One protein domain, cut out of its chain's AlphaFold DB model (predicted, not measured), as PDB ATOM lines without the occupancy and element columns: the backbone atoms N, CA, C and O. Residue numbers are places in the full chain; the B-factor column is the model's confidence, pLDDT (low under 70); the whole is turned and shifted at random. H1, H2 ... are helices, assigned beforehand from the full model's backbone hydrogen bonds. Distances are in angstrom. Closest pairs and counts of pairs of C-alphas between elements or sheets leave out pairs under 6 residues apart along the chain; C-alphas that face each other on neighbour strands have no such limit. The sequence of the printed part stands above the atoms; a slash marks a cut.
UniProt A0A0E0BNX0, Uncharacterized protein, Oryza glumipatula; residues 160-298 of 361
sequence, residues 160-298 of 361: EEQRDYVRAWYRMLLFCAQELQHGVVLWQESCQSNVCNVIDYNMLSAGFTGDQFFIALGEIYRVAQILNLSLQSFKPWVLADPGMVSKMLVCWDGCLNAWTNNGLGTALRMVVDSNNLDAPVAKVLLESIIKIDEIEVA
ATOM      1  N   GLU A 160      30.549 -33.124  18.192       83.50
ATOM      2  CA  GLU A 160      30.546 -34.536  18.579       83.50
ATOM      3  C   GLU A 160      30.851 -34.662  20.076       83.50
ATOM      4  O   GLU A 160      30.008 -35.138  20.830       83.50
ATOM      5  N   GLU A 161      31.951 -34.056  20.518       82.94
ATOM      6  CA  GLU A 161      32.364 -33.956  21.922       82.94
ATOM      7  C   GLU A 161      31.254 -33.354  22.811       82.94
ATOM      8  O   GLU A 161      30.887 -33.949  23.823       82.94
ATOM      9  N   GLN A 162      30.608 -32.255  22.392       84.06
ATOM     10  CA  GLN A 162      29.441 -31.659  23.069       84.06
ATOM     11  C   GLN A 162      28.289 -32.664  23.259       84.06
ATOM     12  O   GLN A 162      27.634 -32.680  24.303       84.06
ATOM     13  N   ARG A 163      28.023 -33.522  22.263       84.00
ATOM     14  CA  ARG A 163      26.979 -34.560  22.353       84.00
ATOM     15  C   ARG A 163      27.387 -35.697  23.277       84.00
ATOM     16  O   ARG A 163      26.513 -36.280  23.918       84.00
ATOM     17  N   ASP A 164      28.674 -36.014  23.346       87.38
ATOM     18  CA  ASP A 164      29.194 -37.032  24.251       87.38
ATOM     19  C   ASP A 164      29.150 -36.543  25.708       87.38
ATOM     20  O   ASP A 164      28.675 -37.290  26.563       87.38
ATOM     21  N   TYR A 165      29.465 -35.265  25.973       88.94
ATOM     22  CA  TYR A 165      29.205 -34.592  27.258       88.94
ATOM     23  C   TYR A 165      27.731 -34.654  27.660       88.94
ATOM     24  O   TYR A 165      27.396 -35.170  28.725       88.94
ATOM     25  N   VAL A 166      26.825 -34.217  26.779       88.25
ATOM     26  CA  VAL A 166      25.374 -34.290  27.022       88.25
ATOM     27  C   VAL A 166      24.932 -35.742  27.281       88.25
ATOM     28  O   VAL A 166      24.163 -36.005  28.206       88.25
ATOM     29  N   ARG A 167      25.450 -36.732  26.543       89.38
ATOM     30  CA  ARG A 167      25.124 -38.149  26.781       89.38
ATOM     31  C   ARG A 167      25.662 -38.661  28.124       89.38
ATOM     32  O   ARG A 167      24.967 -39.439  28.780       89.38
ATOM     33  N   ALA A 168      26.862 -38.244  28.527       91.56
ATOM     34  CA  ALA A 168      27.475 -38.601  29.804       91.56
ATOM     35  C   ALA A 168      26.680 -38.023  30.985       91.56
ATOM     36  O   ALA A 168      26.241 -38.786  31.848       91.56
ATOM     37  N   TRP A 169      26.382 -36.719  30.967       94.00
ATOM     38  CA  TRP A 169      25.572 -36.051  31.994       94.00
ATOM     39  C   TRP A 169      24.188 -36.679  32.150       94.00
ATOM     40  O   TRP A 169      23.740 -36.909  33.273       94.00
ATOM     41  N   TYR A 170      23.525 -37.026  31.039       92.44
ATOM     42  CA  TYR A 170      22.238 -37.721  31.092       92.44
ATOM     43  C   TYR A 170      22.352 -39.091  31.774       92.44
ATOM     44  O   TYR A 170      21.514 -39.422  32.611       92.44
ATOM     45  N   ARG A 171      23.386 -39.885  31.458       93.38
ATOM     46  CA  ARG A 171      23.610 -41.188  32.108       93.38
ATOM     47  C   ARG A 171      23.854 -41.034  33.608       93.38
ATOM     48  O   ARG A 171      23.228 -41.748  34.383       93.38
ATOM     49  N   MET A 172      24.708 -40.097  34.015       94.56
ATOM     50  CA  MET A 172      25.003 -39.856  35.431       94.56
ATOM     51  C   MET A 172      23.755 -39.405  36.204       94.56
ATOM     52  O   MET A 172      23.443 -39.990  37.238       94.56
ATOM     53  N   LEU A 173      22.980 -38.449  35.673       94.69
ATOM     54  CA  LEU A 173      21.715 -38.015  36.284       94.69
ATOM     55  C   LEU A 173      20.662 -39.129  36.337       94.69
ATOM     56  O   LEU A 173      19.936 -39.230  37.325       94.69
ATOM     57  N   LEU A 174      20.579 -39.978  35.308       94.19
ATOM     58  CA  LEU A 174      19.672 -41.126  35.292       94.19
ATOM     59  C   LEU A 174      19.989 -42.104  36.429       94.19
ATOM     60  O   LEU A 174      19.071 -42.522  37.131       94.19
ATOM     61  N   PHE A 175      21.267 -42.437  36.635       92.94
ATOM     62  CA  PHE A 175      21.666 -43.306  37.741       92.94
ATOM     63  C   PHE A 175      21.491 -42.623  39.102       92.94
ATOM     64  O   PHE A 175      20.946 -43.256  40.001       92.94
ATOM     65  N   CYS A 176      21.808 -41.329  39.248       95.25
ATOM     66  CA  CYS A 176      21.495 -40.589  40.481       95.25
ATOM     67  C   CYS A 176      20.006 -40.701  40.846       95.25
ATOM     68  O   CYS A 176      19.667 -41.044  41.977       95.25
ATOM     69  N   ALA A 177      19.114 -40.481  39.876       94.38
ATOM     70  CA  ALA A 177      17.673 -40.572  40.085       94.38
ATOM     71  C   ALA A 177      17.224 -41.993  40.467       94.38
ATOM     72  O   ALA A 177      16.359 -42.148  41.328       94.38
ATOM     73  N   GLN A 178      17.810 -43.030  39.859       90.62
ATOM     74  CA  GLN A 178      17.504 -44.430  40.173       90.62
ATOM     75  C   GLN A 178      17.937 -44.814  41.593       90.62
ATOM     76  O   GLN A 178      17.131 -45.371  42.337       90.62
ATOM     77  N   GLU A 179      19.163 -44.473  41.996       88.94
ATOM     78  CA  GLU A 179      19.675 -44.798  43.331       88.94
ATOM     79  C   GLU A 179      18.954 -44.020  44.436       88.94
ATOM     80  O   GLU A 179      18.577 -44.600  45.454       88.94
ATOM     81  N   LEU A 180      18.673 -42.730  44.221       93.44
ATOM     82  CA  LEU A 180      17.883 -41.932  45.161       93.44
ATOM     83  C   LEU A 180      16.444 -42.451  45.265       93.44
ATOM     84  O   LEU A 180      15.916 -42.565  46.368       93.44
ATOM     85  N   GLN A 181      15.810 -42.836  44.154       91.50
ATOM     86  CA  GLN A 181      14.466 -43.417  44.193       91.50
ATOM     87  C   GLN A 181      14.442 -44.787  44.892       91.50
ATOM     88  O   GLN A 181      13.465 -45.103  45.572       91.50
ATOM     89  N   HIS A 182      15.507 -45.586  44.778       86.94
ATOM     90  CA  HIS A 182      15.658 -46.824  45.543       86.94
ATOM     91  C   HIS A 182      15.834 -46.539  47.045       86.94
ATOM     92  O   HIS A 182      15.123 -47.109  47.874       86.94
ATOM     93  N   GLY A 183      16.692 -45.573  47.388       86.19
ATOM     94  CA  GLY A 183      16.876 -45.084  48.754       86.19
ATOM     95  C   GLY A 183      15.590 -44.565  49.401       86.19
ATOM     96  O   GLY A 183      15.338 -44.848  50.569       86.19
ATOM     97  N   VAL A 184      14.735 -43.871  48.640       87.88
ATOM     98  CA  VAL A 184      13.403 -43.424  49.090       87.88
ATOM     99  C   VAL A 184      12.524 -44.601  49.515       87.88
ATOM    100  O   VAL A 184      11.867 -44.513  50.550       87.88
ATOM    101  N   VAL A 185      12.500 -45.693  48.745       85.94
ATOM    102  CA  VAL A 185      11.688 -46.875  49.082       85.94
ATOM    103  C   VAL A 185      12.172 -47.491  50.395       85.94
ATOM    104  O   VAL A 185      11.369 -47.695  51.301       85.94
ATOM    105  N   LEU A 186      13.485 -47.696  50.536       82.06
ATOM    106  CA  LEU A 186      14.093 -48.250  51.751       82.06
ATOM    107  C   LEU A 186      13.850 -47.355  52.980       82.06
ATOM    108  O   LEU A 186      13.482 -47.849  54.049       82.06
ATOM    109  N   TRP A 187      13.969 -46.032  52.821       82.62
ATOM    110  CA  TRP A 187      13.626 -45.059  53.860       82.62
ATOM    111  C   TRP A 187      12.160 -45.186  54.292       82.62
ATOM    112  O   TRP A 187      11.874 -45.350  55.478       82.62
ATOM    113  N   GLN A 188      11.225 -45.198  53.341       82.12
ATOM    114  CA  GLN A 188       9.793 -45.296  53.632       82.12
ATOM    115  C   GLN A 188       9.414 -46.629  54.297       82.12
ATOM    116  O   GLN A 188       8.640 -46.622  55.257       82.12
ATOM    117  N   GLU A 189       9.983 -47.756  53.859       76.88
ATOM    118  CA  GLU A 189       9.792 -49.062  54.507       76.88
ATOM    119  C   GLU A 189      10.302 -49.055  55.962       76.88
ATOM    120  O   GLU A 189       9.629 -49.584  56.858       76.88
ATOM    121  N   SER A 190      11.434 -48.391  56.226       68.50
ATOM    122  CA  SER A 190      12.005 -48.251  57.574       68.50
ATOM    123  C   SER A 190      11.225 -47.316  58.507       68.50
ATOM    124  O   SER A 190      11.301 -47.471  59.722       68.50
ATOM    125  N   CYS A 191      10.456 -46.365  57.965       70.38
ATOM    126  CA  CYS A 191       9.574 -45.500  58.754       70.38
ATOM    127  C   CYS A 191       8.205 -46.141  59.037       70.38
ATOM    128  O   CYS A 191       7.587 -45.853  60.060       70.38
ATOM    129  N   GLN A 192       7.690 -46.960  58.113       66.69
ATOM    130  CA  GLN A 192       6.365 -47.587  58.236       66.69
ATOM    131  C   GLN A 192       6.395 -48.850  59.094       66.69
ATOM    132  O   GLN A 192       5.482 -49.103  59.883       66.69
ATOM    133  N   SER A 193       7.444 -49.655  58.941       56.47
ATOM    134  CA  SER A 193       7.741 -50.719  59.884       56.47
ATOM    135  C   SER A 193       8.444 -50.085  61.087       56.47
ATOM    136  O   SER A 193       9.413 -49.358  60.926       56.47
ATOM    137  N   ASN A 194       7.967 -50.336  62.311       50.06
ATOM    138  CA  ASN A 194       8.579 -49.801  63.540       50.06
ATOM    139  C   ASN A 194       9.874 -50.575  63.893       50.06
ATOM    140  O   ASN A 194      10.035 -51.088  65.002       50.06
ATOM    141  N   VAL A 195      10.724 -50.791  62.885       48.78
ATOM    142  CA  VAL A 195      11.730 -51.851  62.811       48.78
ATOM    143  C   VAL A 195      13.076 -51.246  62.420       48.78
ATOM    144  O   VAL A 195      13.625 -51.514  61.352       48.78
ATOM    145  N   CYS A 196      13.662 -50.501  63.361       45.81
ATOM    146  CA  CYS A 196      15.077 -50.112  63.324       45.81
ATOM    147  C   CYS A 196      15.993 -51.323  63.021       45.81
ATOM    148  O   CYS A 196      16.997 -51.201  62.328       45.81
ATOM    149  N   ASN A 197      15.564 -52.523  63.434       44.12
ATOM    150  CA  ASN A 197      16.266 -53.790  63.239       44.12
ATOM    151  C   ASN A 197      16.427 -54.239  61.765       44.12
ATOM    152  O   ASN A 197      17.229 -55.136  61.518       44.12
ATOM    153  N   VAL A 198      15.658 -53.718  60.793       43.62
ATOM    154  CA  VAL A 198      15.746 -54.162  59.378       43.62
ATOM    155  C   VAL A 198      16.885 -53.470  58.637       43.62
ATOM    156  O   VAL A 198      17.576 -54.128  57.859       43.62
ATOM    157  N   ILE A 199      17.121 -52.184  58.918       49.53
ATOM    158  CA  ILE A 199      18.308 -51.474  58.426       49.53
ATOM    159  C   ILE A 199      19.560 -52.139  59.011       49.53
ATOM    160  O   ILE A 199      20.431 -52.558  58.248       49.53
ATOM    161  N   ASP A 200      19.594 -52.345  60.335       47.91
ATOM    162  CA  ASP A 200      20.707 -53.025  61.007       47.91
ATOM    163  C   ASP A 200      20.978 -54.413  60.407       47.91
ATOM    164  O   ASP A 200      22.081 -54.685  59.940       47.91
ATOM    165  N   TYR A 201      19.987 -55.313  60.377       42.34
ATOM    166  CA  TYR A 201      20.245 -56.715  60.029       42.34
ATOM    167  C   TYR A 201      20.680 -56.918  58.570       42.34
ATOM    168  O   TYR A 201      21.520 -57.777  58.296       42.34
ATOM    169  N   ASN A 202      20.149 -56.127  57.630       43.84
ATOM    170  CA  ASN A 202      20.524 -56.250  56.222       43.84
ATOM    171  C   ASN A 202      21.901 -55.618  55.941       43.84
ATOM    172  O   ASN A 202      22.708 -56.228  55.235       43.84
ATOM    173  N   MET A 203      22.219 -54.456  56.530       46.31
ATOM    174  CA  MET A 203      23.488 -53.749  56.275       46.31
ATOM    175  C   MET A 203      24.684 -54.318  57.049       46.31
ATOM    176  O   MET A 203      25.798 -54.339  56.520       46.31
ATOM    177  N   LEU A 204      24.460 -54.899  58.235       39.66
ATOM    178  CA  LEU A 204      25.502 -55.601  58.998       39.66
ATOM    179  C   LEU A 204      26.126 -56.772  58.221       39.66
ATOM    180  O   LEU A 204      27.281 -57.115  58.469       39.66
ATOM    181  N   SER A 205      25.413 -57.358  57.249       40.44
ATOM    182  CA  SER A 205      25.963 -58.407  56.376       40.44
ATOM    183  C   SER A 205      27.051 -57.908  55.408       40.44
ATOM    184  O   SER A 205      27.877 -58.703  54.960       40.44
ATOM    185  N   ALA A 206      27.079 -56.600  55.127       42.69
ATOM    186  CA  ALA A 206      28.041 -55.928  54.254       42.69
ATOM    187  C   ALA A 206      29.055 -55.049  55.018       42.69
ATOM    188  O   ALA A 206      29.942 -54.462  54.399       42.69
ATOM    189  N   GLY A 207      28.944 -54.962  56.350       45.34
ATOM    190  CA  GLY A 207      29.840 -54.174  57.205       45.34
ATOM    191  C   GLY A 207      29.565 -52.664  57.226       45.34
ATOM    192  O   GLY A 207      30.439 -51.914  57.650       45.34
ATOM    193  N   PHE A 208      28.384 -52.224  56.785       51.88
ATOM    194  CA  PHE A 208      27.977 -50.812  56.735       51.88
ATOM    195  C   PHE A 208      26.948 -50.497  57.831       51.88
ATOM    196  O   PHE A 208      26.141 -51.359  58.187       51.88
ATOM    197  N   THR A 209      26.943 -49.266  58.349       65.88
ATOM    198  CA  THR A 209      25.878 -48.782  59.250       65.88
ATOM    199  C   THR A 209      24.715 -48.173  58.458       65.88
ATOM    200  O   THR A 209      24.883 -47.718  57.325       65.88
ATOM    201  N   GLY A 210      23.527 -48.110  59.075       69.69
ATOM    202  CA  GLY A 210      22.380 -47.387  58.507       69.69
ATOM    203  C   GLY A 210      22.679 -45.914  58.213       69.69
ATOM    204  O   GLY A 210      22.255 -45.379  57.190       69.69
ATOM    205  N   ASP A 211      23.480 -45.282  59.069       78.19
ATOM    206  CA  ASP A 211      23.916 -43.895  58.919       78.19
ATOM    207  C   ASP A 211      24.786 -43.700  57.675       78.19
ATOM    208  O   ASP A 211      24.547 -42.789  56.877       78.19
ATOM    209  N   GLN A 212      25.755 -44.596  57.463       81.44
ATOM    210  CA  GLN A 212      26.630 -44.569  56.292       81.44
ATOM    211  C   GLN A 212      25.845 -44.734  54.987       81.44
ATOM    212  O   GLN A 212      26.238 -44.158  53.977       81.44
ATOM    213  N   PHE A 213      24.706 -45.433  54.991       84.00
ATOM    214  CA  PHE A 213      23.812 -45.509  53.831       84.00
ATOM    215  C   PHE A 213      23.059 -44.195  53.544       84.00
ATOM    216  O   PHE A 213      22.891 -43.824  52.381       84.00
ATOM    217  N   PHE A 214      22.635 -43.437  54.558       85.94
ATOM    218  CA  PHE A 214      22.024 -42.120  54.311       85.94
ATOM    219  C   PHE A 214      23.058 -41.062  53.925       85.94
ATOM    220  O   PHE A 214      22.770 -40.214  53.077       85.94
ATOM    221  N   ILE A 215      24.286 -41.171  54.442       88.88
ATOM    222  CA  ILE A 215      25.445 -40.486  53.861       88.88
ATOM    223  C   ILE A 215      25.594 -40.918  52.397       88.88
ATOM    224  O   ILE A 215      25.674 -40.040  51.537       88.88
ATOM    225  N   ALA A 216      25.499 -42.227  52.096       89.56
ATOM    226  CA  ALA A 216      25.627 -42.780  50.745       89.56
ATOM    227  C   ALA A 216      24.763 -42.033  49.724       89.56
ATOM    228  O   ALA A 216      25.272 -41.435  48.773       89.56
ATOM    229  N   LEU A 217      23.462 -41.979  50.003       91.25
ATOM    230  CA  LEU A 217      22.476 -41.250  49.208       91.25
ATOM    231  C   LEU A 217      22.744 -39.734  49.155       91.25
ATOM    232  O   LEU A 217      22.502 -39.111  48.123       91.25
ATOM    233  N   GLY A 218      23.280 -39.140  50.224       93.62
ATOM    234  CA  GLY A 218      23.665 -37.729  50.264       93.62
ATOM    235  C   GLY A 218      24.724 -37.345  49.224       93.62
ATOM    236  O   GLY A 218      24.545 -36.350  48.527       93.62
ATOM    237  N   GLU A 219      25.787 -38.138  49.042       93.81
ATOM    238  CA  GLU A 219      26.766 -37.864  47.969       93.81
ATOM    239  C   GLU A 219      26.164 -38.057  46.579       93.81
ATOM    240  O   GLU A 219      26.460 -37.280  45.679       93.81
ATOM    241  N   ILE A 220      25.288 -39.049  46.387       94.69
ATOM    242  CA  ILE A 220      24.613 -39.249  45.096       94.69
ATOM    243  C   ILE A 220      23.752 -38.022  44.753       94.69
ATOM    244  O   ILE A 220      23.758 -37.554  43.613       94.69
ATOM    245  N   TYR A 221      23.066 -37.444  45.744       96.69
ATOM    246  CA  TYR A 221      22.355 -36.178  45.570       96.69
ATOM    247  C   TYR A 221      23.304 -34.997  45.308       96.69
ATOM    248  O   TYR A 221      23.035 -34.189  44.418       96.69
ATOM    249  N   ARG A 222      24.445 -34.924  46.007       95.44
ATOM    250  CA  ARG A 222      25.477 -33.904  45.762       95.44
ATOM    251  C   ARG A 222      26.007 -33.968  44.325       95.44
ATOM    252  O   ARG A 222      26.054 -32.941  43.654       95.44
ATOM    253  N   VAL A 223      26.309 -35.159  43.805       95.06
ATOM    254  CA  VAL A 223      26.696 -35.363  42.397       95.06
ATOM    255  C   VAL A 223      25.578 -34.905  41.447       95.06
ATOM    256  O   VAL A 223      25.852 -34.217  40.463       95.06
ATOM    257  N   ALA A 224      24.307 -35.185  41.759       96.19
ATOM    258  CA  ALA A 224      23.176 -34.697  40.963       96.19
ATOM    259  C   ALA A 224      23.074 -33.157  40.935       96.19
ATOM    260  O   ALA A 224      22.835 -32.589  39.866       96.19
ATOM    261  N   GLN A 225      23.303 -32.470  42.064       94.69
ATOM    262  CA  GLN A 225      23.360 -30.999  42.114       94.69
ATOM    263  C   GLN A 225      24.483 -30.450  41.227       94.69
ATOM    264  O   GLN A 225      24.262 -29.519  40.455       94.69
ATOM    265  N   ILE A 226      25.674 -31.048  41.302       93.75
ATOM    266  CA  ILE A 226      26.849 -30.640  40.521       93.75
ATOM    267  C   ILE A 226      26.593 -30.831  39.016       93.75
ATOM    268  O   ILE A 226      26.924 -29.963  38.203       93.75
ATOM    269  N   LEU A 227      25.936 -31.924  38.630       93.50
ATOM    270  CA  LEU A 227      25.510 -32.155  37.249       93.50
ATOM    271  C   LEU A 227      24.468 -31.124  36.797       93.50
ATOM    272  O   LEU A 227      24.613 -30.572  35.710       93.50
ATOM    273  N   ASN A 228      23.468 -30.783  37.619       92.62
ATOM    274  CA  ASN A 228      22.534 -29.696  37.298       92.62
ATOM    275  C   ASN A 228      23.258 -28.344  37.137       92.62
ATOM    276  O   ASN A 228      23.023 -27.637  36.159       92.62
ATOM    277  N   LEU A 229      24.197 -28.012  38.024       89.88
ATOM    278  CA  LEU A 229      25.025 -26.802  37.939       89.88
ATOM    279  C   LEU A 229      25.851 -26.757  36.636       89.88
ATOM    280  O   LEU A 229      25.979 -25.702  36.007       89.88
ATOM    281  N   SER A 230      26.323 -27.920  36.177       89.81
ATOM    282  CA  SER A 230      26.961 -28.102  34.866       89.81
ATOM    283  C   SER A 230      25.969 -27.838  33.725       89.81
ATOM    284  O   SER A 230      26.253 -27.034  32.840       89.81
ATOM    285  N   LEU A 231      24.761 -28.418  33.772       87.56
ATOM    286  CA  LEU A 231      23.712 -28.193  32.765       87.56
ATOM    287  C   LEU A 231      23.298 -26.720  32.643       87.56
ATOM    288  O   LEU A 231      23.061 -26.253  31.530       87.56
ATOM    289  N   GLN A 232      23.224 -25.980  33.755       84.50
ATOM    290  CA  GLN A 232      22.935 -24.542  33.707       84.50
ATOM    291  C   GLN A 232      24.114 -23.747  33.128       84.50
ATOM    292  O   GLN A 232      23.909 -22.852  32.306       84.50
ATOM    293  N   SER A 233      25.349 -24.095  33.506       82.06
ATOM    294  CA  SER A 233      26.568 -23.430  33.020       82.06
ATOM    295  C   SER A 233      26.776 -23.630  31.513       82.06
ATOM    296  O   SER A 233      27.083 -22.672  30.803       82.06
ATOM    297  N   PHE A 234      26.518 -24.847  31.021       81.62
ATOM    298  CA  PHE A 234      26.688 -25.288  29.630       81.62
ATOM    299  C   PHE A 234      25.368 -25.368  28.843       81.62
ATOM    300  O   PHE A 234      25.277 -26.049  27.818       81.62
ATOM    301  N   LYS A 235      24.342 -24.623  29.275       75.50
ATOM    302  CA  LYS A 235      23.003 -24.573  28.662       75.50
ATOM    303  C   LYS A 235      22.985 -24.501  27.117       75.50
ATOM    304  O   LYS A 235      22.149 -25.195  26.537       75.50
ATOM    305  N   PRO A 236      23.881 -23.761  26.422       72.56
ATOM    306  CA  PRO A 236      23.927 -23.747  24.954       72.56
ATOM    307  C   PRO A 236      24.153 -25.124  24.308       72.56
ATOM    308  O   PRO A 236      23.561 -25.403  23.268       72.56
ATOM    309  N   TRP A 237      24.962 -25.997  24.921       80.94
ATOM    310  CA  TRP A 237      25.212 -27.355  24.415       80.94
ATOM    311  C   TRP A 237      23.984 -28.237  24.570       80.94
ATOM    312  O   TRP A 237      23.590 -28.936  23.640       80.94
ATOM    313  N   VAL A 238      23.361 -28.189  25.749       73.25
ATOM    314  CA  VAL A 238      22.212 -29.042  26.055       73.25
ATOM    315  C   VAL A 238      21.036 -28.673  25.149       73.25
ATOM    316  O   VAL A 238      20.432 -29.553  24.545       73.25
ATOM    317  N   LEU A 239      20.770 -27.374  24.952       71.44
ATOM    318  CA  LEU A 239      19.703 -26.880  24.068       71.44
ATOM    319  C   LEU A 239      19.845 -27.310  22.594       71.44
ATOM    320  O   LEU A 239      18.852 -27.264  21.865       71.44
ATOM    321  N   ALA A 240      21.022 -27.766  22.151       70.19
ATOM    322  CA  ALA A 240      21.200 -28.344  20.818       70.19
ATOM    323  C   ALA A 240      20.521 -29.724  20.647       70.19
ATOM    324  O   ALA A 240      20.309 -30.156  19.512       70.19
ATOM    325  N   ASP A 241      20.144 -30.399  21.743       72.56
ATOM    326  CA  ASP A 241      19.282 -31.590  21.755       72.56
ATOM    327  C   ASP A 241      18.153 -31.436  22.802       72.56
ATOM    328  O   ASP A 241      18.264 -31.912  23.939       72.56
ATOM    329  N   PRO A 242      17.016 -30.814  22.426       69.69
ATOM    330  CA  PRO A 242      15.868 -30.632  23.320       69.69
ATOM    331  C   PRO A 242      15.294 -31.946  23.886       69.69
ATOM    332  O   PRO A 242      14.662 -31.947  24.947       69.69
ATOM    333  N   GLY A 243      15.516 -33.073  23.199       76.38
ATOM    334  CA  GLY A 243      15.094 -34.397  23.649       76.38
ATOM    335  C   GLY A 243      15.933 -34.907  24.820       76.38
ATOM    336  O   GLY A 243      15.388 -35.529  25.733       76.38
ATOM    337  N   MET A 244      17.236 -34.618  24.827       79.75
ATOM    338  CA  MET A 244      18.114 -34.907  25.965       79.75
ATOM    339  C   MET A 244      17.915 -33.919  27.117       79.75
ATOM    340  O   MET A 244      17.802 -34.386  28.249       79.75
ATOM    341  N   VAL A 245      17.739 -32.614  26.848       78.19
ATOM    342  CA  VAL A 245      17.367 -31.613  27.882       78.19
ATOM    343  C   VAL A 245      16.175 -32.109  28.694       78.19
ATOM    344  O   VAL A 245      16.239 -32.207  29.915       78.19
ATOM    345  N   SER A 246      15.089 -32.472  28.005       81.50
ATOM    346  CA  SER A 246      13.837 -32.885  28.644       81.50
ATOM    347  C   SER A 246      14.028 -34.106  29.550       81.50
ATOM    348  O   SER A 246      13.484 -34.152  30.649       81.50
ATOM    349  N   LYS A 247      14.839 -35.083  29.125       86.31
ATOM    350  CA  LYS A 247      15.138 -36.281  29.924       86.31
ATOM    351  C   LYS A 247      16.000 -35.965  31.144       86.31
ATOM    352  O   LYS A 247      15.712 -36.467  32.223       86.31
ATOM    353  N   MET A 248      17.023 -35.124  30.989       87.38
ATOM    354  CA  MET A 248      17.868 -34.680  32.100       87.38
ATOM    355  C   MET A 248      17.070 -33.931  33.162       87.38
ATOM    356  O   MET A 248      17.246 -34.207  34.344       87.38
ATOM    357  N   LEU A 249      16.177 -33.024  32.749       86.62
ATOM    358  CA  LEU A 249      15.330 -32.273  33.677       86.62
ATOM    359  C   LEU A 249      14.386 -33.196  34.457       86.62
ATOM    360  O   LEU A 249      14.226 -33.001  35.654       86.62
ATOM    361  N   VAL A 250      13.834 -34.241  33.827       89.38
ATOM    362  CA  VAL A 250      13.040 -35.272  34.525       89.38
ATOM    363  C   VAL A 250      13.888 -36.068  35.526       89.38
ATOM    364  O   VAL A 250      13.426 -36.343  36.631       89.38
ATOM    365  N   CYS A 251      15.132 -36.421  35.187       92.81
ATOM    366  CA  CYS A 251      16.037 -37.086  36.131       92.81
ATOM    367  C   CYS A 251      16.401 -36.175  37.316       92.81
ATOM    368  O   CYS A 251      16.383 -36.625  38.460       92.81
ATOM    369  N   TRP A 252      16.693 -34.899  37.053       94.50
ATOM    370  CA  TRP A 252      16.990 -33.899  38.079       94.50
ATOM    371  C   TRP A 252      15.794 -33.643  39.008       94.50
ATOM    372  O   TRP A 252      15.957 -33.692  40.224       94.50
ATOM    373  N   ASP A 253      14.590 -33.462  38.459       93.50
ATOM    374  CA  ASP A 253      13.352 -33.323  39.237       93.50
ATOM    375  C   ASP A 253      13.101 -34.558  40.117       93.50
ATOM    376  O   ASP A 253      12.805 -34.430  41.303       93.50
ATOM    377  N   GLY A 254      13.353 -35.762  39.589       92.31
ATOM    378  CA  GLY A 254      13.345 -37.002  40.367       92.31
ATOM    379  C   GLY A 254      14.320 -36.985  41.552       92.31
ATOM    380  O   GLY A 254      13.930 -37.346  42.662       92.31
ATOM    381  N   CYS A 255      15.559 -36.517  41.349       96.25
ATOM    382  CA  CYS A 255      16.558 -36.369  42.419       96.25
ATOM    383  C   CYS A 255      16.113 -35.348  43.479       96.25
ATOM    384  O   CYS A 255      16.164 -35.632  44.676       96.25
ATOM    385  N   LEU A 256      15.646 -34.174  43.045       95.25
ATOM    386  CA  LEU A 256      15.187 -33.093  43.916       95.25
ATOM    387  C   LEU A 256      13.965 -33.515  44.740       95.25
ATOM    388  O   LEU A 256      13.927 -33.296  45.952       95.25
ATOM    389  N   ASN A 257      12.988 -34.171  44.112       93.50
ATOM    390  CA  ASN A 257      11.793 -34.696  44.765       93.50
ATOM    391  C   ASN A 257      12.125 -35.832  45.753       93.50
ATOM    392  O   ASN A 257      11.565 -35.876  46.850       93.50
ATOM    393  N   ALA A 258      13.077 -36.711  45.412       93.75
ATOM    394  CA  ALA A 258      13.596 -37.733  46.323       93.75
ATOM    395  C   ALA A 258      14.235 -37.118  47.584       93.75
ATOM    396  O   ALA A 258      13.996 -37.581  48.702       93.75
ATOM    397  N   TRP A 259      15.003 -36.039  47.404       95.81
ATOM    398  CA  TRP A 259      15.680 -35.325  48.483       95.81
ATOM    399  C   TRP A 259      14.724 -34.561  49.403       95.81
ATOM    400  O   TRP A 259      14.759 -34.734  50.622       95.81
ATOM    401  N   THR A 260      13.868 -33.724  48.815       91.56
ATOM    402  CA  THR A 260      13.055 -32.727  49.531       91.56
ATOM    403  C   THR A 260      11.719 -33.276  50.020       91.56
ATOM    404  O   THR A 260      11.415 -33.182  51.207       91.56
ATOM    405  N   ASN A 261      10.933 -33.877  49.125       88.38
ATOM    406  CA  ASN A 261       9.552 -34.273  49.405       88.38
ATOM    407  C   ASN A 261       9.450 -35.709  49.933       88.38
ATOM    408  O   ASN A 261       8.624 -35.994  50.796       88.38
ATOM    409  N   ASN A 262      10.310 -36.611  49.448       85.19
ATOM    410  CA  ASN A 262      10.291 -38.025  49.840       85.19
ATOM    411  C   ASN A 262      11.202 -38.353  51.040       85.19
ATOM    412  O   ASN A 262      11.245 -39.503  51.479       85.19
ATOM    413  N   GLY A 263      11.884 -37.350  51.603       84.56
ATOM    414  CA  GLY A 263      12.470 -37.410  52.942       84.56
ATOM    415  C   GLY A 263      13.941 -37.817  53.053       84.56
ATOM    416  O   GLY A 263      14.422 -37.892  54.181       84.56
ATOM    417  N   LEU A 264      14.688 -38.019  51.959       91.12
ATOM    418  CA  LEU A 264      16.117 -38.367  52.069       91.12
ATOM    419  C   LEU A 264      16.966 -37.258  52.708       91.12
ATOM    420  O   LEU A 264      17.840 -37.551  53.524       91.12
ATOM    421  N   GLY A 265      16.662 -35.985  52.435       92.00
ATOM    422  CA  GLY A 265      17.310 -34.858  53.113       92.00
ATOM    423  C   GLY A 265      16.983 -34.789  54.613       92.00
ATOM    424  O   GLY A 265      17.792 -34.297  55.402       92.00
ATOM    425  N   THR A 266      15.829 -35.323  55.028       90.00
ATOM    426  CA  THR A 266      15.470 -35.503  56.445       90.00
ATOM    427  C   THR A 266      16.248 -36.662  57.060       90.00
ATOM    428  O   THR A 266      16.775 -36.508  58.158       90.00
ATOM    429  N   ALA A 267      16.383 -37.786  56.349       88.31
ATOM    430  CA  ALA A 267      17.152 -38.938  56.811       88.31
ATOM    431  C   ALA A 267      18.630 -38.579  57.051       88.31
ATOM    432  O   ALA A 267      19.147 -38.841  58.135       88.31
ATOM    433  N   LEU A 268      19.286 -37.866  56.118       91.69
ATOM    434  CA  LEU A 268      20.653 -37.373  56.346       91.69
ATOM    435  C   LEU A 268      20.721 -36.424  57.554       91.69
ATOM    436  O   LEU A 268      21.650 -36.511  58.351       91.69
ATOM    437  N   ARG A 269      19.728 -35.541  57.737       91.25
ATOM    438  CA  ARG A 269      19.683 -34.639  58.900       91.25
ATOM    439  C   ARG A 269      19.551 -35.397  60.223       91.25
ATOM    440  O   ARG A 269      20.193 -35.015  61.191       91.25
ATOM    441  N   MET A 270      18.809 -36.502  60.253       87.56
ATOM    442  CA  MET A 270      18.737 -37.369  61.434       87.56
ATOM    443  C   MET A 270      20.085 -38.031  61.760       87.56
ATOM    444  O   MET A 270      20.386 -38.206  62.938       87.56
ATOM    445  N   VAL A 271      20.924 -38.327  60.757       87.62
ATOM    446  CA  VAL A 271      22.319 -38.753  60.987       87.62
ATOM    447  C   VAL A 271      23.159 -37.605  61.562       87.62
ATOM    448  O   VAL A 271      23.913 -37.828  62.506       87.62
ATOM    449  N   VAL A 272      23.002 -36.374  61.056       89.12
ATOM    450  CA  VAL A 272      23.683 -35.169  61.587       89.12
ATOM    451  C   VAL A 272      23.323 -34.891  63.049       89.12
ATOM    452  O   VAL A 272      24.200 -34.541  63.835       89.12
ATOM    453  N   ASP A 273      22.051 -35.062  63.411       86.94
ATOM    454  CA  ASP A 273      21.536 -34.846  64.769       86.94
ATOM    455  C   ASP A 273      21.791 -36.051  65.709       86.94
ATOM    456  O   ASP A 273      21.425 -36.016  66.889       86.94
ATOM    457  N   SER A 274      22.415 -37.126  65.212       82.81
ATOM    458  CA  SER A 274      22.775 -38.307  66.002       82.81
ATOM    459  C   SER A 274      24.065 -38.105  66.813       82.81
ATOM    460  O   SER A 274      24.878 -37.224  66.541       82.81
ATOM    461  N   ASN A 275      24.293 -38.974  67.803       76.38
ATOM    462  CA  ASN A 275      25.564 -39.041  68.542       76.38
ATOM    463  C   ASN A 275      26.527 -40.101  67.966       76.38
ATOM    464  O   ASN A 275      27.440 -40.547  68.663       76.38
ATOM    465  N   ASN A 276      26.299 -40.552  66.729       79.06
ATOM    466  CA  ASN A 276      27.053 -41.643  66.117       79.06
ATOM    467  C   ASN A 276      28.351 -41.134  65.467       79.06
ATOM    468  O   ASN A 276      28.509 -39.944  65.188       79.06
ATOM    469  N   LEU A 277      29.298 -42.045  65.219       84.69
ATOM    470  CA  LEU A 277      30.622 -41.709  64.669       84.69
ATOM    471  C   LEU A 277      30.551 -41.057  63.279       84.69
ATOM    472  O   LEU A 277      31.432 -40.277  62.926       84.69
ATOM    473  N   ASP A 278      29.495 -41.353  62.523       84.44
ATOM    474  CA  ASP A 278      29.274 -40.871  61.161       84.44
ATOM    475  C   ASP A 278      28.648 -39.450  61.112       84.44
ATOM    476  O   ASP A 278      28.700 -38.776  60.080       84.44
ATOM    477  N   ALA A 279      28.116 -38.933  62.232       87.69
ATOM    478  CA  ALA A 279      27.436 -37.630  62.301       87.69
ATOM    479  C   ALA A 279      28.290 -36.421  61.844       87.69
ATOM    480  O   ALA A 279      27.772 -35.567  61.114       87.69
ATOM    481  N   PRO A 280      29.600 -36.316  62.175       93.00
ATOM    482  CA  PRO A 280      30.451 -35.239  61.666       93.00
ATOM    483  C   PRO A 280      30.625 -35.280  60.141       93.00
ATOM    484  O   PRO A 280      30.673 -34.228  59.507       93.00
ATOM    485  N   VAL A 281      30.675 -36.478  59.546       91.12
ATOM    486  CA  VAL A 281      30.792 -36.670  58.089       91.12
ATOM    487  C   VAL A 281      29.494 -36.248  57.404       91.12
ATOM    488  O   VAL A 281      29.520 -35.431  56.483       91.12
ATOM    489  N   ALA A 282      28.349 -36.712  57.919       91.56
ATOM    490  CA  ALA A 282      27.028 -36.288  57.459       91.56
ATOM    491  C   ALA A 282      26.856 -34.761  57.516       91.56
ATOM    492  O   ALA A 282      26.259 -34.169  56.615       91.56
ATOM    493  N   LYS A 283      27.412 -34.105  58.544       94.94
ATOM    494  CA  LYS A 283      27.329 -32.650  58.707       94.94
ATOM    495  C   LYS A 283      28.114 -31.904  57.630       94.94
ATOM    496  O   LYS A 283      27.571 -30.988  57.017       94.94
ATOM    497  N   VAL A 284      29.362 -32.304  57.374       94.56
ATOM    498  CA  VAL A 284      30.198 -31.707  56.313       94.56
ATOM    499  C   VAL A 284      29.543 -31.884  54.940       94.56
ATOM    500  O   VAL A 284      29.510 -30.940  54.148       94.56
ATOM    501  N   LEU A 285      28.957 -33.057  54.682       94.94
ATOM    502  CA  LEU A 285      28.207 -33.340  53.459       94.94
ATOM    503  C   LEU A 285      26.965 -32.445  53.318       94.94
ATOM    504  O   LEU A 285      26.778 -31.823  52.274       94.94
ATOM    505  N   LEU A 286      26.147 -32.317  54.369       95.25
ATOM    506  CA  LEU A 286      24.955 -31.465  54.351       95.25
ATOM    507  C   LEU A 286      25.308 -29.980  54.149       95.25
ATOM    508  O   LEU A 286      24.648 -29.293  53.372       95.25
ATOM    509  N   GLU A 287      26.371 -29.486  54.791       94.81
ATOM    510  CA  GLU A 287      26.871 -28.123  54.567       94.81
ATOM    511  C   GLU A 287      27.390 -27.910  53.136       94.81
ATOM    512  O   GLU A 287      27.236 -26.819  52.591       94.81
ATOM    513  N   SER A 288      28.005 -28.925  52.521       94.56
ATOM    514  CA  SER A 288      28.443 -28.874  51.122       94.56
ATOM    515  C   SER A 288      27.255 -28.820  50.154       94.56
ATOM    516  O   SER A 288      27.223 -27.953  49.282       94.56
ATOM    517  N   ILE A 289      26.244 -29.671  50.363       94.81
ATOM    518  CA  ILE A 289      24.987 -29.707  49.593       94.81
ATOM    519  C   ILE A 289      24.282 -28.344  49.596       94.81
ATOM    520  O   ILE A 289      23.836 -27.880  48.548       94.81
ATOM    521  N   ILE A 290      24.216 -27.679  50.757       92.69
ATOM    522  CA  ILE A 290      23.629 -26.335  50.885       92.69
ATOM    523  C   ILE A 290      24.460 -25.307  50.105       92.69
ATOM    524  O   ILE A 290      23.918 -24.589  49.273       92.69
ATOM    525  N   LYS A 291      25.784 -25.280  50.308       92.50
ATOM    526  CA  LYS A 291      26.676 -24.321  49.631       92.50
ATOM    527  C   LYS A 291      26.686 -24.478  48.109       92.50
ATOM    528  O   LYS A 291      26.918 -23.492  47.426       92.50
ATOM    529  N   ILE A 292      26.464 -25.684  47.577       90.31
ATOM    530  CA  ILE A 292      26.372 -25.928  46.125       90.31
ATOM    531  C   ILE A 292      25.081 -25.338  45.539       90.31
ATOM    532  O   ILE A 292      25.113 -24.805  44.431       90.31
ATOM    533  N   ASP A 293      23.974 -25.384  46.284       86.31
ATOM    534  CA  ASP A 293      22.687 -24.786  45.888       86.31
ATOM    535  C   ASP A 293      22.764 -23.246  45.813       86.31
ATOM    536  O   ASP A 293      22.087 -22.614  45.005       86.31
ATOM    537  N   GLU A 294      23.653 -22.646  46.612       89.00
ATOM    538  CA  GLU A 294      23.939 -21.205  46.647       89.00
ATOM    539  C   GLU A 294      24.880 -20.721  45.513       89.00
ATOM    540  O   GLU A 294      25.115 -19.516  45.392       89.00
ATOM    541  N   ILE A 295      25.433 -21.606  44.665       86.31
ATOM    542  CA  ILE A 295      26.391 -21.207  43.611       86.31
ATOM    543  C   ILE A 295      25.675 -20.548  42.422       86.31
ATOM    544  O   ILE A 295      25.044 -21.202  41.589       86.31
ATOM    545  N   GLU A 296      25.872 -19.239  42.262       80.50
ATOM    546  CA  GLU A 296      25.385 -18.497  41.098       80.50
ATOM    547  C   GLU A 296      26.105 -18.898  39.797       80.50
ATOM    548  O   GLU A 296      27.291 -18.618  39.601       80.50
ATOM    549  N   VAL A 297      25.352 -19.444  38.836       76.94
ATOM    550  CA  VAL A 297      25.824 -19.841  37.489       76.94
ATOM    551  C   VAL A 297      26.568 -18.717  36.753       76.94
ATOM    552  O   VAL A 297      27.522 -18.976  36.017       76.94
ATOM    553  N   ALA A 298      26.175 -17.458  36.969       69.25
ATOM    554  CA  ALA A 298      26.845 -16.305  36.370       69.25
ATOM    555  C   ALA A 298      28.321 -16.210  36.803       69.25
ATOM    556  O   ALA A 298      29.190 -15.959  35.968       69.25
TER     557      ALA A 298
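AT A GLANCE: This is residues 160 to 298 of the 361 residues of an uncharacterized protein of Oryza glumipatula (UniProt A0A0E0BNX0). Three long helices, H1, H3 and H5, make an elongated up-and-down bundle, and H7 packs on H3, which lies between H7 and the pair H1 and H5. Short H6 runs from the end of H5 to the start of H7 and packs on H3, while the small helices H2 and H4 sit at opposite ends of the long axis. The printed part has 139 residues with seven named helices, H1 to H7 in chain order, and no named strand; the class is all helix. It is compact, with a radius of gyration of the C-alphas of 16.5 A, and spans 50 by 26 by 25 A.

HOW THE PARTS SIT: H1, residues 160 to 192, and H3, residues 210 to 233, are the hubs, each touching five other helices. With residues 169 to 183 alone, H1 touches residues 217 to 227 of H3, opposite ways at a shallow tilt of 32 degrees; the closest C-alphas, of Cys 176 and Ile 220, are 5.7 A apart. H5, residues 242 to 260, touches H1 the same way at a shallow tilt of 28 degrees, with the C-alphas of Ala 177 and Cys 255 closest at 4.9 A. H2, residues 196 to 203, only just touches H1, with 3 pairs of C-alphas within 8 A, and only at the corner, closest at Ser 190 and Cys 196, 6.8 A. H4, residues 235 to 238, touches residues 162 to 166 of H1, closest at the C-alphas of Gln 162 and Trp 237, 6.2 A. H6, residues 264 to 272, touches residues 211 to 218 of H3 at a steep tilt of 54 degrees, opposite ways; the C-alphas of Phe 214 and Leu 268 come closest, 5.3 A. H6 forms a helical hairpin with H7, residues 279 to 293. H7 touches H3 the same way at a shallow tilt of 16 degrees, closest at the C-alphas of Arg 222 and Ile 289, 5.7 A, and is apart from H1 and H5. Every O i to N i+4 pair is within hydrogen-bond range in H1, H2, H3, H5, H6 and H7; H4 is too short for such a pair.

IN THESE COORDINATES: H1 begins at C-alpha 160, (30.546, -34.536, 18.579), and is 48.2 A long. H3 measures 35.2 A, H5 26.4 A and H7 21.4 A. H7 ends at C-alpha 293, (22.687, -24.786, 45.888).

THE WHOLE: The C-alphas farthest apart, of Glu 160 and Asn 194, are 52.3 A apart. The printed part has no cut and no long link. The mean pLDDT of the printed part is 82.3; residues 190, 192 to 210, 242 and 298 are under 70.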